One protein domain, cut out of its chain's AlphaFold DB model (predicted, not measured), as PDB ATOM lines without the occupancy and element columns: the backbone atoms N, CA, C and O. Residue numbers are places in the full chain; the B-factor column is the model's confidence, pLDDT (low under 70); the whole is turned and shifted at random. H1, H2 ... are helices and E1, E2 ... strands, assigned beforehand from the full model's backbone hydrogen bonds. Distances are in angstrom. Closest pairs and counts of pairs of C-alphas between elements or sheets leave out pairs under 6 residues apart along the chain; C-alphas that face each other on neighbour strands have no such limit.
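Overview. This is residues 76 to 88, 122 to 143 and 170 to 258 of the 271 residues of the protein "J domain-containing protein" of Boseongicola sp (UniProt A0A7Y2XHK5). A twisted sheet of six strands faces a smaller sheet of three across a crossed sandwich, the smaller sheet covering only part of the larger. H1 lies slantwise over the smaller sheet, on its face away from the larger one, and the short H2 sits at one side of the sandwich, grazing both sheets. The printed part has 124 residues with two named helices and nine named strands, along the chain E1 E2 H1 E3 E4 E5 E6 E7 E8 H2 E9, and its class is mixed, helices and strands. Both sheets are mixed, in the orders E1 E8 E9 E5 E4 E2 and E3 E6 E7. The whole is compact and rounded, with a radius of gyration of the C-alphas of 13.4 A and spans of 37 by 30 by 27 A.

Along the chain. In the larger sheet, E1 is residues 82 to 87, beginning at C-alpha 82 (80.462, -32.568, 2.293), and E8 is residues 229 to 234. E9 is residues 249 to 254, 16.5 A from first to last C-alpha, and ends at C-alpha 254 (85.819, -39.371, 12.720). E5 is residues 187 to 192, 16.7 A long; E4 is residues 178 to 184, 17.2 A; E2 is residues 122 to 126. In the smaller sheet, E3 is residues 173 to 176, while E6, residues 199 to 205, and E7, residues 219 to 225, are each 18.9 A long. H1 is residues 129 to 141, 17.9 A long, with C-alpha 129 at (78.277, -38.275, 31.055). H2 is residues 237 to 243.

Arrangement. In the larger sheet, E1 and E2 are the edge strands. E9 and E5 are parallel, with N 190 and O 251 2.8 A apart, within hydrogen-bond range. The other neighbours in this sheet are antiparallel: E1 and E8 with N 84 to O 232 at 2.9 A, E8 and E9 with N 252 to O 233 at 2.8 A, E5 and E4, a hairpin, with N 189 to O 182 at 2.8 A, and E4 and E2 with N 183 to O 123 at 2.8 A. In the smaller sheet, E3 and E6 are parallel, with N 176 to O 202 at 2.8 A, and E6 and E7 form an antiparallel hairpin, with N 203 to O 221 at 2.8 A. The two sheets form a sandwich, face to face, with strands at 65 degrees and the facing parts 10.5 A centre to centre. E3 runs on into E4 across a break of 1 residue, at 61 degrees. H1 and the smaller sheet make two layers, a helix on one face of a sheet; its height over the sheet is 8.6 A. H1 lies over E6, at 34 degrees on the local plane, and their closest C-alphas, those of Cys 135 and Ala 204, are 5.3 A apart. H2 only grazes the larger sheet, with residues 237 to 241, and the smaller one, with residues 239 to 243. H1 and H2 are apart. In both helices every O i to N i+4 pair is within hydrogen-bond range.

Size, cuts and confidence. The two C-alphas farthest apart, those of Ser 122 and His 170, are 41.2 A apart. Residues 89 to 121 are not printed, with 30.0 A from C-alpha 88 to C-alpha 122; residues 144 to 169 are not printed either, with 12.4 A from C-alpha 143 to C-alpha 170. Of the links that are printed whole, E6 to E7 is long, with residues 206 to 218. The mean pLDDT of the printed part is 73.5; 32 residues are under 70, among them 76 to 80, 137 to 143, 170 to 173 and 208 to 217.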
ATOM      1  N   ALA A  76      64.244 -37.972   8.861       40.56
ATOM      2  CA  ALA A  76      65.230 -37.021   9.380       40.56
ATOM      3  C   ALA A  76      66.133 -36.613   8.205       40.56
ATOM      4  O   ALA A  76      66.680 -37.512   7.566       40.56
ATOM      5  N   PRO A  77      66.246 -35.321   7.858       48.28
ATOM      6  CA  PRO A  77      66.865 -34.908   6.608       48.28
ATOM      7  C   PRO A  77      68.248 -35.546   6.483       48.28
ATOM      8  O   PRO A  77      69.108 -35.355   7.345       48.28
ATOM      9  N   THR A  78      68.448 -36.349   5.432       58.75
ATOM     10  CA  THR A  78      69.783 -36.844   5.099       58.75
ATOM     11  C   THR A  78      70.634 -35.619   4.796       58.75
ATOM     12  O   THR A  78      70.376 -34.880   3.844       58.75
ATOM     13  N   ASP A  79      71.618 -35.362   5.648       63.09
ATOM     14  CA  ASP A  79      72.512 -34.231   5.516       63.09
ATOM     15  C   ASP A  79      73.369 -34.438   4.265       63.09
ATOM     16  O   ASP A  79      74.274 -35.272   4.225       63.09
ATOM     17  N   VAL A  80      73.073 -33.662   3.223       69.06
ATOM     18  CA  VAL A  80      73.829 -33.618   1.957       69.06
ATOM     19  C   VAL A  80      75.138 -32.825   2.091       69.06
ATOM     20  O   VAL A  80      75.637 -32.223   1.138       69.06
ATOM     21  N   GLY A  81      75.678 -32.765   3.306       70.88
ATOM     22  CA  GLY A  81      76.931 -32.124   3.637       70.88
ATOM     23  C   GLY A  81      78.133 -32.782   2.967       70.88
ATOM     24  O   GLY A  81      78.100 -33.925   2.513       70.88
ATOM     25  N   ALA A  82      79.245 -32.053   2.907       79.94
ATOM     26  CA  ALA A  82      80.462 -32.568   2.293       79.94
ATOM     27  C   ALA A  82      81.162 -33.560   3.236       79.94
ATOM     28  O   ALA A  82      81.697 -33.162   4.276       79.94
ATOM     29  N   THR A  83      81.208 -34.836   2.850       73.75
ATOM     30  CA  THR A  83      81.959 -35.884   3.556       73.75
ATOM     31  C   THR A  83      83.303 -36.108   2.870       73.75
ATOM     32  O   THR A  83      83.368 -36.500   1.712       73.75
ATOM     33  N   THR A  84      84.403 -35.846   3.576       80.06
ATOM     34  CA  THR A  84      85.756 -36.199   3.125       80.06
ATOM     35  C   THR A  84      86.212 -37.435   3.876       80.06
ATOM     36  O   THR A  84      86.373 -37.375   5.096       80.06
ATOM     37  N   ILE A  85      86.455 -38.524   3.156       74.25
ATOM     38  CA  ILE A  85      86.921 -39.791   3.720       74.25
ATOM     39  C   ILE A  85      88.349 -40.016   3.239       74.25
ATOM     40  O   ILE A  85      88.660 -39.866   2.060       74.25
ATOM     41  N   ARG A  86      89.247 -40.311   4.174       72.38
ATOM     42  CA  ARG A  86      90.554 -40.887   3.889       72.38
ATOM     43  C   ARG A  86      90.368 -42.396   4.025       72.38
ATOM     44  O   ARG A  86      90.262 -42.863   5.167       72.38
ATOM     45  N   PRO A  87      90.278 -43.145   2.915       58.47
ATOM     46  CA  PRO A  87      90.138 -44.590   3.000       58.47
ATOM     47  C   PRO A  87      91.320 -45.153   3.793       58.47
ATOM     48  O   PRO A  87      92.459 -44.688   3.644       58.47
ATOM     49  N   LYS A  88      91.071 -46.146   4.659       52.53
ATOM     50  CA  LYS A  88      92.165 -46.935   5.241       52.53
ATOM     51  C   LYS A  88      92.972 -47.470   4.067       52.53
ATOM     52  O   LYS A  88      92.427 -48.184   3.230       52.53
ATOM     53  N   SER A 122      89.959 -20.331  20.988       67.88
ATOM     54  CA  SER A 122      89.156 -21.555  20.895       67.88
ATOM     55  C   SER A 122      88.858 -22.123  22.277       67.88
ATOM     56  O   SER A 122      89.760 -22.192  23.108       67.88
ATOM     57  N   ARG A 123      87.622 -22.573  22.496       72.69
ATOM     58  CA  ARG A 123      87.187 -23.299  23.697       72.69
ATOM     59  C   ARG A 123      87.051 -24.779  23.357       72.69
ATOM     60  O   ARG A 123      86.493 -25.110  22.312       72.69
ATOM     61  N   ILE A 124      87.581 -25.653  24.206       78.06
ATOM     62  CA  ILE A 124      87.463 -27.109  24.069       78.06
ATOM     63  C   ILE A 124      86.757 -27.624  25.318       78.06
ATOM     64  O   ILE A 124      87.192 -27.332  26.430       78.06
ATOM     65  N   CYS A 125      85.688 -28.387  25.118       75.31
ATOM     66  CA  CYS A 125      84.889 -28.988  26.175       75.31
ATOM     67  C   CYS A 125      84.811 -30.501  25.939       75.31
ATOM     68  O   CYS A 125      84.627 -30.961  24.809       75.31
ATOM     69  N   LYS A 126      84.977 -31.277  27.013       76.12
ATOM     70  CA  LYS A 126      84.641 -32.704  27.011       76.12
ATOM     71  C   LYS A 126      83.136 -32.836  27.214       76.12
ATOM     72  O   LYS A 126      82.567 -32.051  27.969       76.12
ATOM     73  N   ILE A 127      82.524 -33.806  26.546       75.06
ATOM     74  CA  ILE A 127      81.094 -34.083  26.711       75.06
ATOM     75  C   ILE A 127      80.869 -34.698  28.091       75.06
ATOM     76  O   ILE A 127      81.635 -35.567  28.518       75.06
ATOM     77  N   ASN A 128      79.855 -34.212  28.809       76.19
ATOM     78  CA  ASN A 128      79.502 -34.740  30.125       76.19
ATOM     79  C   ASN A 128      78.827 -36.119  29.994       76.19
ATOM     80  O   ASN A 128      78.180 -36.408  28.991       76.19
ATOM     81  N   ALA A 129      78.916 -36.961  31.025       71.12
ATOM     82  CA  ALA A 129      78.277 -38.275  31.055       71.12
ATOM     83  C   ALA A 129      76.753 -38.198  30.841       71.12
ATOM     84  O   ALA A 129      76.209 -39.020  30.111       71.12
ATOM     85  N   ASN A 130      76.087 -37.179  31.399       72.94
ATOM     86  CA  ASN A 130      74.644 -36.981  31.222       72.94
ATOM     87  C   ASN A 130      74.281 -36.614  29.770       72.94
ATOM     88  O   ASN A 130      73.367 -37.188  29.193       72.94
ATOM     89  N   GLU A 131      75.055 -35.723  29.139       71.00
ATOM     90  CA  GLU A 131      74.873 -35.354  27.725       71.00
ATOM     91  C   GLU A 131      75.133 -36.549  26.796       71.00
ATOM     92  O   GLU A 131      74.426 -36.744  25.809       71.00
ATOM     93  N   ALA A 132      76.128 -37.381  27.120       72.44
ATOM     94  CA  ALA A 132      76.409 -38.607  26.381       72.44
ATOM     95  C   ALA A 132      75.277 -39.640  26.523       72.44
ATOM     96  O   ALA A 132      74.949 -40.316  25.549       72.44
ATOM     97  N   GLN A 133      74.668 -39.750  27.708       69.44
ATOM     98  CA  GLN A 133      73.500 -40.602  27.939       69.44
ATOM     99  C   GLN A 133      72.284 -40.108  27.154       69.44
ATOM    100  O   GLN A 133      71.679 -40.910  26.458       69.44
ATOM    101  N   GLU A 134      71.990 -38.806  27.160       73.19
ATOM    102  CA  GLU A 134      70.913 -38.226  26.345       73.19
ATOM    103  C   GLU A 134      71.124 -38.482  24.845       73.19
ATOM    104  O   GLU A 134      70.192 -38.859  24.137       73.19
ATOM    105  N   CYS A 135      72.361 -38.336  24.356       71.50
ATOM    106  CA  CYS A 135      72.707 -38.656  22.970       71.50
ATOM    107  C   CYS A 135      72.500 -40.143  22.649       71.50
ATOM    108  O   CYS A 135      72.038 -40.477  21.561       71.50
ATOM    109  N   ARG A 136      72.843 -41.036  23.584       75.06
ATOM    110  CA  ARG A 136      72.675 -42.485  23.424       75.06
ATOM    111  C   ARG A 136      71.204 -42.878  23.422       75.06
ATOM    112  O   ARG A 136      70.771 -43.554  22.500       75.06
ATOM    113  N   THR A 137      70.440 -42.377  24.387       68.88
ATOM    114  CA  THR A 137      68.993 -42.560  24.454       68.88
ATOM    115  C   THR A 137      68.329 -42.082  23.166       68.88
ATOM    116  O   THR A 137      67.566 -42.834  22.586       68.88
ATOM    117  N   LEU A 138      68.708 -40.918  22.623       69.38
ATOM    118  CA  LEU A 138      68.174 -40.419  21.349       69.38
ATOM    119  C   LEU A 138      68.496 -41.329  20.144       69.38
ATOM    120  O   LEU A 138      67.681 -41.465  19.231       69.38
ATOM    121  N   LEU A 139      69.690 -41.933  20.110       67.12
ATOM    122  CA  LEU A 139      70.069 -42.884  19.058       67.12
ATOM    123  C   LEU A 139      69.272 -44.189  19.158       67.12
ATOM    124  O   LEU A 139      68.859 -44.709  18.121       67.12
ATOM    125  N   ASP A 140      69.044 -44.667  20.382       62.81
ATOM    126  CA  ASP A 140      68.321 -45.907  20.684       62.81
ATOM    127  C   ASP A 140      66.792 -45.740  20.526       62.81
ATOM    128  O   ASP A 140      66.094 -46.676  20.145       62.81
ATOM    129  N   GLU A 141      66.268 -44.538  20.775       53.22
ATOM    130  CA  GLU A 141      64.839 -44.209  20.775       53.22
ATOM    131  C   GLU A 141      64.231 -43.953  19.388       53.22
ATOM    132  O   GLU A 141      63.011 -44.007  19.244       53.22
ATOM    133  N   ILE A 142      65.035 -43.647  18.367       53.31
ATOM    134  CA  ILE A 142      64.544 -43.478  16.992       53.31
ATOM    135  C   ILE A 142      64.731 -44.821  16.270       53.31
ATOM    136  O   ILE A 142      65.853 -45.100  15.808       53.31
ATOM    137  N   PRO A 143      63.674 -45.668  16.205       45.38
ATOM    138  CA  PRO A 143      63.762 -46.975  15.588       45.38
ATOM    139  C   PRO A 143      64.076 -46.853  14.101       45.38
ATOM    140  O   PRO A 143      63.670 -45.925  13.403       45.38
ATOM    141  N   HIS A 170      67.297 -54.124   4.811       40.00
ATOM    142  CA  HIS A 170      67.939 -53.606   6.016       40.00
ATOM    143  C   HIS A 170      69.277 -52.951   5.649       40.00
ATOM    144  O   HIS A 170      70.282 -53.644   5.513       40.00
ATOM    145  N   VAL A 171      69.300 -51.625   5.500       47.28
ATOM    146  CA  VAL A 171      70.556 -50.864   5.385       47.28
ATOM    147  C   VAL A 171      71.181 -50.759   6.783       47.28
ATOM    148  O   VAL A 171      70.547 -50.184   7.672       47.28
ATOM    149  N   PRO A 172      72.383 -51.303   7.046       49.94
ATOM    150  CA  PRO A 172      73.020 -51.165   8.352       49.94
ATOM    151  C   PRO A 172      73.241 -49.675   8.665       49.94
ATOM    152  O   PRO A 172      73.821 -48.936   7.872       49.94
ATOM    153  N   HIS A 173      72.731 -49.220   9.812       62.31
ATOM    154  CA  HIS A 173      72.944 -47.856  10.294       62.31
ATOM    155  C   HIS A 173      73.978 -47.874  11.416       62.31
ATOM    156  O   HIS A 173      73.777 -48.550  12.428       62.31
ATOM    157  N   THR A 174      75.036 -47.077  11.286       73.88
ATOM    158  CA  THR A 174      76.088 -46.995  12.307       73.88
ATOM    159  C   THR A 174      75.863 -45.781  13.196       73.88
ATOM    160  O   THR A 174      75.841 -44.637  12.733       73.88
ATOM    161  N   ASN A 175      75.694 -46.038  14.492       77.94
ATOM    162  CA  ASN A 175      75.473 -45.021  15.511       77.94
ATOM    163  C   ASN A 175      76.805 -44.507  16.070       77.94
ATOM    164  O   ASN A 175      77.633 -45.269  16.567       77.94
ATOM    165  N   HIS A 176      76.976 -43.190  16.053       81.38
ATOM    166  CA  HIS A 176      78.188 -42.497  16.466       81.38
ATOM    167  C   HIS A 176      77.906 -41.538  17.615       81.38
ATOM    168  O   HIS A 176      76.964 -40.741  17.573       81.38
ATOM    169  N   LEU A 177      78.786 -41.567  18.615       80.38
ATOM    170  CA  LEU A 177      78.753 -40.652  19.749       80.38
ATOM    171  C   LEU A 177      80.015 -39.782  19.766       80.38
ATOM    172  O   LEU A 177      81.134 -40.308  19.733       80.38
ATOM    173  N   PRO A 178      79.871 -38.450  19.822       81.88
ATOM    174  CA  PRO A 178      81.005 -37.574  20.012       81.88
ATOM    175  C   PRO A 178      81.516 -37.680  21.453       81.88
ATOM    176  O   PRO A 178      80.746 -37.846  22.394       81.88
ATOM    177  N   TYR A 179      82.828 -37.526  21.634       82.94
ATOM    178  CA  TYR A 179      83.464 -37.490  22.957       82.94
ATOM    179  C   TYR A 179      84.010 -36.104  23.324       82.94
ATOM    180  O   TYR A 179      84.201 -35.792  24.503       82.94
ATOM    181  N   ALA A 180      84.270 -35.253  22.330       79.94
ATOM    182  CA  ALA A 180      84.798 -33.915  22.559       79.94
ATOM    183  C   ALA A 180      84.249 -32.900  21.556       79.94
ATOM    184  O   ALA A 180      83.951 -33.229  20.404       79.94
ATOM    185  N   ILE A 181      84.153 -31.647  22.002       84.44
ATOM    186  CA  ILE A 181      83.626 -30.540  21.209       84.44
ATOM    187  C   ILE A 181      84.562 -29.342  21.315       84.44
ATOM    188  O   ILE A 181      85.027 -28.971  22.394       84.44
ATOM    189  N   ARG A 182      84.822 -28.701  20.182       83.38
ATOM    190  CA  ARG A 182      85.634 -27.495  20.077       83.38
ATOM    191  C   ARG A 182      84.845 -26.394  19.397       83.38
ATOM    192  O   ARG A 182      84.330 -26.584  18.300       83.38
ATOM    193  N   GLN A 183      84.844 -25.211  19.995       81.25
ATOM    194  CA  GLN A 183      84.318 -23.995  19.391       81.25
ATOM    195  C   GLN A 183      85.456 -23.015  19.115       81.25
ATOM    196  O   GLN A 183      86.254 -22.689  19.993       81.25
ATOM    197  N   SER A 184      85.527 -22.507  17.888       80.19
ATOM    198  CA  SER A 184      86.405 -21.397  17.511       80.19
ATOM    199  C   SER A 184      85.559 -20.319  16.840       80.19
ATOM    200  O   SER A 184      85.132 -20.453  15.688       80.19
ATOM    201  N   GLY A 185      85.237 -19.268  17.598       77.00
ATOM    202  CA  GLY A 185      84.259 -18.262  17.189       77.00
ATOM    203  C   GLY A 185      82.892 -18.891  16.892       77.00
ATOM    204  O   GLY A 185      82.293 -19.522  17.751       77.00
ATOM    205  N   ARG A 186      82.407 -18.747  15.653       78.19
ATOM    206  CA  ARG A 186      81.135 -19.338  15.187       78.19
ATOM    207  C   ARG A 186      81.299 -20.702  14.511       78.19
ATOM    208  O   ARG A 186      80.417 -21.126  13.775       78.19
ATOM    209  N   ARG A 187      82.444 -21.362  14.670       81.94
ATOM    210  CA  ARG A 187      82.693 -22.692  14.103       81.94
ATOM    211  C   ARG A 187      82.696 -23.715  15.222       81.94
ATOM    212  O   ARG A 187      83.395 -23.497  16.210       81.94
ATOM    213  N   ILE A 188      81.958 -24.802  15.040       85.94
ATOM    214  CA  ILE A 188      81.877 -25.905  15.996       85.94
ATOM    215  C   ILE A 188      82.467 -27.155  15.339       85.94
ATOM    216  O   ILE A 188      82.213 -27.432  14.167       85.94
ATOM    217  N   SER A 189      83.286 -27.886  16.080       86.50
ATOM    218  CA  SER A 189      83.922 -29.127  15.653       86.50
ATOM    219  C   SER A 189      83.663 -30.209  16.695       86.50
ATOM    220  O   SER A 189      83.991 -30.019  17.863       86.50
ATOM    221  N   TYR A 190      83.122 -31.340  16.266       87.12
ATOM    222  CA  TYR A 190      82.874 -32.525  17.081       87.12
ATOM    223  C   TYR A 190      83.915 -33.594  16.765       87.12
ATOM    224  O   TYR A 190      84.320 -33.731  15.611       87.12
ATOM    225  N   MET A 191      84.343 -34.343  17.778       84.62
ATOM    226  CA  MET A 191      85.247 -35.482  17.639       84.62
ATOM    227  C   MET A 191      84.533 -36.767  18.027       84.62
ATOM    228  O   MET A 191      83.983 -36.871  19.121       84.62
ATOM    229  N   VAL A 192      84.580 -37.732  17.117       86.44
ATOM    230  CA  VAL A 192      84.032 -39.082  17.231       86.44
ATOM    231  C   VAL A 192      85.210 -40.050  17.149       86.44
ATOM    232  O   VAL A 192      86.072 -39.926  16.276       86.44
ATOM    233  N   SER A 193      85.289 -40.987  18.094       80.19
ATOM    234  CA  SER A 193      86.371 -41.980  18.146       80.19
ATOM    235  C   SER A 193      86.210 -43.061  17.077       80.19
ATOM    236  O   SER A 193      87.205 -43.532  16.528       80.19
ATOM    237  N   ALA A 194      84.967 -43.419  16.758       78.44
ATOM    238  CA  ALA A 194      84.630 -44.330  15.676       78.44
ATOM    239  C   ALA A 194      84.986 -43.738  14.300       78.44
ATOM    240  O   ALA A 194      84.997 -42.517  14.101       78.44
ATOM    241  N   SER A 195      85.324 -44.623  13.361       81.94
ATOM    242  CA  SER A 195      85.523 -44.267  11.951       81.94
ATOM    243  C   SER A 195      84.173 -44.199  11.239       81.94
ATOM    244  O   SER A 195      83.189 -44.732  11.740       81.94
ATOM    245  N   ILE A 196      84.124 -43.530  10.090       83.94
ATOM    246  CA  ILE A 196      82.941 -43.554   9.223       83.94
ATOM    247  C   ILE A 196      82.824 -44.969   8.663       83.94
ATOM    248  O   ILE A 196      83.837 -45.506   8.218       83.94
ATOM    249  N   GLU A 197      81.627 -45.542   8.686       75.94
ATOM    250  CA  GLU A 197      81.326 -46.834   8.062       75.94
ATOM    251  C   GLU A 197      80.632 -46.628   6.711       75.94
ATOM    252  O   GLU A 197      80.043 -45.575   6.464       75.94
ATOM    253  N   GLU A 198      80.738 -47.605   5.814       73.06
ATOM    254  CA  GLU A 198      80.021 -47.592   4.534       73.06
ATOM    255  C   GLU A 198      78.506 -47.691   4.785       73.06
ATOM    256  O   GLU A 198      78.062 -48.477   5.619       73.06
ATOM    257  N   GLY A 199      77.713 -46.862   4.100       71.12
ATOM    258  CA  GLY A 199      76.266 -46.776   4.305       71.12
ATOM    259  C   GLY A 199      75.839 -45.576   5.157       71.12
ATOM    260  O   GLY A 199      76.413 -44.483   5.075       71.12
ATOM    261  N   VAL A 200      74.763 -45.731   5.931       75.44
ATOM    262  CA  VAL A 200      74.135 -44.617   6.656       75.44
ATOM    263  C   VAL A 200      74.760 -44.452   8.041       75.44
ATOM    264  O   VAL A 200      74.648 -45.306   8.913       75.44
ATOM    265  N   ASN A 201      75.366 -43.293   8.278       79.38
ATOM    266  CA  ASN A 201      75.977 -42.929   9.548       79.38
ATOM    267  C   ASN A 201      75.067 -41.952  10.301       79.38
ATOM    268  O   ASN A 201      74.642 -40.933   9.751       79.38
ATOM    269  N   ARG A 202      74.787 -42.239  11.576       80.81
ATOM    270  CA  ARG A 202      73.986 -41.398  12.477       80.81
ATOM    271  C   ARG A 202      74.865 -40.880  13.602       80.81
ATOM    272  O   ARG A 202      75.441 -41.668  14.339       80.81
ATOM    273  N   VAL A 203      74.945 -39.567  13.778       82.81
ATOM    274  CA  VAL A 203      75.725 -38.946  14.856       82.81
ATOM    275  C   VAL A 203      74.795 -38.135  15.737       82.81
ATOM    276  O   VAL A 203      74.198 -37.174  15.262       82.81
ATOM    277  N   ALA A 204      74.700 -38.469  17.023       82.56
ATOM    278  CA  ALA A 204      74.003 -37.609  17.975       82.56
ATOM    279  C   ALA A 204      74.928 -36.472  18.412       82.56
ATOM    280  O   ALA A 204      75.955 -36.685  19.053       82.56
ATOM    281  N   VAL A 205      74.578 -35.252  18.026       83.69
ATOM    282  CA  VAL A 205      75.393 -34.063  18.220       83.69
ATOM    283  C   VAL A 205      74.714 -33.147  19.240       83.69
ATOM    284  O   VAL A 205      73.621 -32.642  18.973       83.69
ATOM    285  N   PRO A 206      75.343 -32.875  20.397       79.19
ATOM    286  CA  PRO A 206      74.810 -31.916  21.354       79.19
ATOM    287  C   PRO A 206      74.989 -30.501  20.800       79.19
ATOM    288  O   PRO A 206      76.104 -30.015  20.593       79.19
ATOM    289  N   THR A 207      73.878 -29.823  20.552       74.69
ATOM    290  CA  THR A 207      73.840 -28.470  19.979       74.69
ATOM    291  C   THR A 207      73.942 -27.383  21.064       74.69
ATOM    292  O   THR A 207      74.264 -26.231  20.770       74.69
ATOM    293  N   GLY A 208      73.770 -27.761  22.339       66.62
ATOM    294  CA  GLY A 208      73.779 -26.869  23.505       66.62
ATOM    295  C   GLY A 208      75.146 -26.530  24.097       66.62
ATOM    296  O   GLY A 208      75.242 -25.552  24.826       66.62
ATOM    297  N   ALA A 209      76.217 -27.241  23.728       62.50
ATOM    298  CA  ALA A 209      77.522 -27.184  24.405       62.50
ATOM    299  C   ALA A 209      78.169 -25.784  24.539       62.50
ATOM    300  O   ALA A 209      79.104 -25.604  25.318       62.50
ATOM    301  N   PHE A 210      77.698 -24.787  23.779       60.09
ATOM    302  CA  PHE A 210      78.190 -23.405  23.838       60.09
ATOM    303  C   PHE A 210      77.088 -22.333  23.879       60.09
ATOM    304  O   PHE A 210      77.377 -21.152  23.673       60.09
ATOM    305  N   THR A 211      75.836 -22.727  24.120       59.47
ATOM    306  CA  THR A 211      74.695 -21.816  24.318       59.47
ATOM    307  C   THR A 211      74.044 -22.102  25.677       59.47
ATOM    308  O   THR A 211      74.574 -22.894  26.449       59.47
ATOM    309  N   ASP A 212      72.966 -21.407  26.050       57.78
ATOM    310  CA  ASP A 212      72.303 -21.640  27.342       57.78
ATOM    311  C   ASP A 212      71.812 -23.099  27.441       57.78
ATOM    312  O   ASP A 212      70.895 -23.509  26.722       57.78
ATOM    313  N   ASN A 213      72.425 -23.872  28.348       53.97
ATOM    314  CA  ASN A 213      72.203 -25.313  28.545       53.97
ATOM    315  C   ASN A 213      70.744 -25.676  28.870       53.97
ATOM    316  O   ASN A 213      70.380 -26.847  28.859       53.97
ATOM    317  N   ARG A 214      69.888 -24.691  29.165       54.31
ATOM    318  CA  ARG A 214      68.471 -24.909  29.487       54.31
ATOM    319  C   ARG A 214      67.573 -25.141  28.269       54.31
ATOM    320  O   ARG A 214      66.399 -25.445  28.464       54.31
ATOM    321  N   LYS A 215      68.056 -24.941  27.034       51.03
ATOM    322  CA  LYS A 215      67.167 -24.837  25.854       51.03
ATOM    323  C   LYS A 215      67.507 -25.701  24.647       51.03
ATOM    324  O   LYS A 215      66.777 -25.625  23.663       51.03
ATOM    325  N   VAL A 216      68.566 -26.504  24.675       60.19
ATOM    326  CA  VAL A 216      69.075 -27.083  23.429       60.19
ATOM    327  C   VAL A 216      69.330 -28.585  23.575       60.19
ATOM    328  O   VAL A 216      70.232 -29.003  24.293       60.19
ATOM    329  N   ARG A 217      68.489 -29.381  22.903       65.12
ATOM    330  CA  ARG A 217      68.502 -30.854  22.903       65.12
ATOM    331  C   ARG A 217      69.495 -31.396  21.867       65.12
ATOM    332  O   ARG A 217      69.683 -30.743  20.842       65.12
ATOM    333  N   PRO A 218      70.104 -32.575  22.088       74.50
ATOM    334  CA  PRO A 218      70.923 -33.224  21.069       74.50
ATOM    335  C   PRO A 218      70.116 -33.499  19.794       74.50
ATOM    336  O   PRO A 218      68.915 -33.755  19.848       74.50
ATOM    337  N   ILE A 219      70.786 -33.424  18.642       76.81
ATOM    338  CA  ILE A 219      70.188 -33.629  17.316       76.81
ATOM    339  C   ILE A 219      70.958 -34.724  16.590       76.81
ATOM    340  O   ILE A 219      72.181 -34.800  16.695       76.81
ATOM    341  N   ILE A 220      70.253 -35.570  15.841       78.75
ATOM    342  CA  ILE A 220      70.888 -36.591  15.010       78.75
ATOM    343  C   ILE A 220      71.249 -35.987  13.655       78.75
ATOM    344  O   ILE A 220      70.373 -35.617  12.880       78.75
ATOM    345  N   VAL A 221      72.543 -35.946  13.350       81.25
ATOM    346  CA  VAL A 221      73.048 -35.698  11.999       81.25
ATOM    347  C   VAL A 221      73.174 -37.043  11.299       81.25
ATOM    348  O   VAL A 221      73.954 -37.896  11.727       81.25
ATOM    349  N   ARG A 222      72.400 -37.240  10.234       79.12
ATOM    350  CA  ARG A 222      72.405 -38.468   9.439       79.12
ATOM    351  C   ARG A 222      73.010 -38.193   8.072       79.12
ATOM    352  O   ARG A 222      72.566 -37.269   7.406       79.12
ATOM    353  N   PHE A 223      73.982 -38.985   7.636       79.25
ATOM    354  CA  PHE A 223      74.591 -38.842   6.310       79.25
ATOM    355  C   PHE A 223      74.985 -40.202   5.734       79.25
ATOM    356  O   PHE A 223      75.295 -41.132   6.477       79.25
ATOM    357  N   LYS A 224      74.988 -40.318   4.404       79.69
ATOM    358  CA  LYS A 224      75.450 -41.516   3.695       79.69
ATOM    359  C   LYS A 224      76.932 -41.374   3.355       79.69
ATOM    360  O   LYS A 224      77.369 -40.311   2.907       79.69
ATOM    361  N   ALA A 225      77.702 -42.431   3.574       78.31
ATOM    362  CA  ALA A 225      79.109 -42.503   3.220       78.31
ATOM    363  C   ALA A 225      79.337 -43.646   2.220       78.31
ATOM    364  O   ALA A 225      78.853 -44.751   2.458       78.31
ATOM    365  N   PRO A 226      80.061 -43.401   1.114       73.50
ATOM    366  CA  PRO A 226      80.330 -44.431   0.113       73.50
ATOM    367  C   PRO A 226      81.437 -45.408   0.529       73.50
ATOM    368  O   PRO A 226      81.583 -46.446  -0.095       73.50
ATOM    369  N   GLU A 227      82.255 -45.067   1.530       74.38
ATOM    370  CA  GLU A 227      83.419 -45.861   1.934       74.38
ATOM    371  C   GLU A 227      83.627 -45.789   3.454       74.38
ATOM    372  O   GLU A 227      83.374 -44.751   4.072       74.38
ATOM    373  N   GLU A 228      84.163 -46.857   4.052       77.25
ATOM    374  CA  GLU A 228      84.665 -46.823   5.431       77.25
ATOM    375  C   GLU A 228      85.997 -46.057   5.501       77.25
ATOM    376  O   GLU A 228      86.940 -46.302   4.738       77.25
ATOM    377  N   GLY A 229      86.143 -45.164   6.480       79.31
ATOM    378  CA  GLY A 229      87.435 -44.538   6.733       79.31
ATOM    379  C   GLY A 229      87.442 -43.448   7.791       79.31
ATOM    380  O   GLY A 229      86.437 -43.095   8.406       79.31
ATOM    381  N   GLN A 230      88.631 -42.887   8.005       82.75
ATOM    382  CA  GLN A 230      88.788 -41.708   8.851       82.75
ATOM    383  C   GLN A 230      88.438 -40.478   8.035       82.75
ATOM    384  O   GLN A 230      88.882 -40.332   6.898       82.75
ATOM    385  N   GLY A 231      87.666 -39.563   8.596       83.12
ATOM    386  CA  GLY A 231      87.095 -38.523   7.763       83.12
ATOM    387  C   GLY A 231      86.550 -37.340   8.515       83.12
ATOM    388  O   GLY A 231      86.628 -37.222   9.738       83.12
ATOM    389  N   THR A 232      86.039 -36.397   7.743       86.44
ATOM    390  CA  THR A 232      85.338 -35.239   8.264       86.44
ATOM    391  C   THR A 232      84.070 -35.029   7.467       86.44
ATOM    392  O   THR A 232      84.128 -34.867   6.251       86.44
ATOM    393  N   HIS A 233      82.947 -34.982   8.168       85.94
ATOM    394  CA  HIS A 233      81.663 -34.600   7.607       85.94
ATOM    395  C   HIS A 233      81.378 -33.132   7.951       85.94
ATOM    396  O   HIS A 233      81.500 -32.709   9.106       85.94
ATOM    397  N   VAL A 234      81.081 -32.323   6.938       87.38
ATOM    398  CA  VAL A 234      80.699 -30.916   7.083       87.38
ATOM    399  C   VAL A 234      79.188 -30.827   6.971       87.38
ATOM    400  O   VAL A 234      78.671 -31.023   5.880       87.38
ATOM    401  N   VAL A 235      78.523 -30.463   8.066       84.81
ATOM    402  CA  VAL A 235      77.057 -30.371   8.132       84.81
ATOM    403  C   VAL A 235      76.539 -29.349   7.113       84.81
ATOM    404  O   VAL A 235      77.091 -28.244   7.005       84.81
ATOM    405  N   ALA A 236      75.486 -29.708   6.381       79.75
ATOM    406  CA  ALA A 236      74.870 -28.879   5.355       79.75
ATOM    407  C   ALA A 236      74.283 -27.578   5.923       79.75
ATOM    408  O   ALA A 236      73.880 -27.480   7.083       79.75
ATOM    409  N   ALA A 237      74.193 -26.548   5.077       77.75
ATOM    410  CA  ALA A 237      73.684 -25.235   5.478       77.75
ATOM    411  C   ALA A 237      72.226 -25.270   5.979       77.75
ATOM    412  O   ALA A 237      71.884 -24.489   6.865       77.75
ATOM    413  N   ALA A 238      71.398 -26.177   5.445       71.62
ATOM    414  CA  ALA A 238      70.007 -26.360   5.865       71.62
ATOM    415  C   ALA A 238      69.929 -26.845   7.321       71.62
ATOM    416  O   ALA A 238      69.397 -26.142   8.179       71.62
ATOM    417  N   THR A 239      70.586 -27.967   7.618       76.12
ATOM    418  CA  THR A 239      70.690 -28.539   8.966       76.12
ATOM    419  C   THR A 239      71.338 -27.555   9.943       76.12
ATOM    420  O   THR A 239      70.899 -27.418  11.080       76.12
ATOM    421  N   LEU A 240      72.351 -26.798   9.502       76.88
ATOM    422  CA  LEU A 240      72.985 -25.753  10.311       76.88
ATOM    423  C   LEU A 240      72.016 -24.656  10.756       76.88
ATOM    424  O   LEU A 240      72.044 -24.266  11.923       76.88
ATOM    425  N   ALA A 241      71.198 -24.138   9.839       71.25
ATOM    426  CA  ALA A 241      70.291 -23.030  10.120       71.25
ATOM    427  C   ALA A 241      69.175 -23.424  11.098       71.25
ATOM    428  O   ALA A 241      68.785 -22.613  11.935       71.25
ATOM    429  N   GLU A 242      68.702 -24.666  11.005       71.19
ATOM    430  CA  GLU A 242      67.636 -25.206  11.846       71.19
ATOM    431  C   GLU A 242      68.150 -25.655  13.221       71.19
ATOM    432  O   GLU A 242      67.572 -25.327  14.254       71.19
ATOM    433  N   SER A 243      69.268 -26.381  13.233       72.62
ATOM    434  CA  SER A 243      69.731 -27.135  14.405       72.62
ATOM    435  C   SER A 243      70.814 -26.420  15.217       72.62
ATOM    436  O   SER A 243      71.010 -26.730  16.391       72.62
ATOM    437  N   PHE A 244      71.536 -25.462  14.623       75.44
ATOM    438  CA  PHE A 244      72.697 -24.814  15.244       75.44
ATOM    439  C   PHE A 244      72.587 -23.280  15.211       75.44
ATOM    440  O   PHE A 244      73.295 -22.610  14.445       75.44
ATOM    441  N   PRO A 245      71.749 -22.675  16.074       69.00
ATOM    442  CA  PRO A 245      71.558 -21.229  16.097       69.00
ATOM    443  C   PRO A 245      72.881 -20.492  16.360       69.00
ATOM    444  O   PRO A 245      73.569 -20.710  17.356       69.00
ATOM    445  N   GLY A 246      73.256 -19.599  15.441       70.12
ATOM    446  CA  GLY A 246      74.467 -18.778  15.546       70.12
ATOM    447  C   GLY A 246      75.763 -19.437  15.055       70.12
ATOM    448  O   GLY A 246      76.785 -18.744  14.958       70.12
ATOM    449  N   ALA A 247      75.753 -20.720  14.675       79.25
ATOM    450  CA  ALA A 247      76.908 -21.375  14.066       79.25
ATOM    451  C   ALA A 247      77.036 -21.014  12.573       79.25
ATOM    452  O   ALA A 247      76.068 -20.955  11.828       79.25
ATOM    453  N   LYS A 248      78.265 -20.767  12.113       78.94
ATOM    454  CA  LYS A 248      78.615 -20.545  10.697       78.94
ATOM    455  C   LYS A 248      79.080 -21.816   9.987       78.94
ATOM    456  O   LYS A 248      79.188 -21.817   8.768       78.94
ATOM    457  N   SER A 249      79.506 -22.829  10.740       84.12
ATOM    458  CA  SER A 249      80.054 -24.081  10.213       84.12
ATOM    459  C   SER A 249      80.145 -25.095  11.347       84.12
ATOM    460  O   SER A 249      80.748 -24.788  12.378       84.12
ATOM    461  N   VAL A 250      79.597 -26.289  11.128       85.38
ATOM    462  CA  VAL A 250      79.755 -27.451  12.008       85.38
ATOM    463  C   VAL A 250      80.521 -28.527  11.249       85.38
ATOM    464  O   VAL A 250      80.253 -28.782  10.075       85.38
ATOM    465  N   ARG A 251      81.516 -29.123  11.906       88.56
ATOM    466  CA  ARG A 251      82.279 -30.257  11.382       88.56
ATOM    467  C   ARG A 251      82.282 -31.404  12.370       88.56
ATOM    468  O   ARG A 251      82.471 -31.175  13.558       88.56
ATOM    469  N   ILE A 252      82.151 -32.618  11.864       88.44
ATOM    470  CA  ILE A 252      82.245 -33.848  12.643       88.44
ATOM    471  C   ILE A 252      83.469 -34.607  12.143       88.44
ATOM    472  O   ILE A 252      83.590 -34.882  10.953       88.44
ATOM    473  N   HIS A 253      84.403 -34.875  13.044       87.19
ATOM    474  CA  HIS A 253      85.675 -35.532  12.782       87.19
ATOM    475  C   HIS A 253      85.619 -36.971  13.293       87.19
ATOM    476  O   HIS A 253      85.333 -37.175  14.470       87.19
ATOM    477  N   PHE A 254      85.924 -37.939  12.433       86.00
ATOM    478  CA  PHE A 254      85.819 -39.371  12.720       86.00
ATOM    479  C   PHE A 254      87.187 -40.041  12.707       86.00
ATOM    480  O   PHE A 254      87.986 -39.808  11.795       86.00
ATOM    481  N   GLY A 255      87.443 -40.886  13.707       77.50
ATOM    482  CA  GLY A 255      88.655 -41.699  13.812       77.50
ATOM    483  C   GLY A 255      89.952 -40.899  13.985       77.50
ATOM    484  O   GLY A 255      91.036 -41.444  13.796       77.50
ATOM    485  N   LEU A 256      89.860 -39.611  14.332       75.19
ATOM    486  CA  LEU A 256      91.012 -38.751  14.597       75.19
ATOM    487  C   LEU A 256      91.372 -38.794  16.090       75.19
ATOM    488  O   LEU A 256      90.538 -38.507  16.950       75.19
ATOM    489  N   GLY A 257      92.629 -39.139  16.389       65.31
ATOM    490  CA  GLY A 257      93.170 -39.145  17.756       65.31
ATOM    491  C   GLY A 257      93.538 -37.754  18.284       65.31
ATOM    492  O   GLY A 257      93.619 -37.550  19.490       65.31
ATOM    493  N   GLU A 258      93.713 -36.779  17.388       73.75
ATOM    494  CA  GLU A 258      94.059 -35.399  17.724       73.75
ATOM    495  C   GLU A 258      93.161 -34.407  16.980       73.75
ATOM    496  O   GLU A 258      92.679 -34.675  15.875       73.75
TER     497      GLU A 258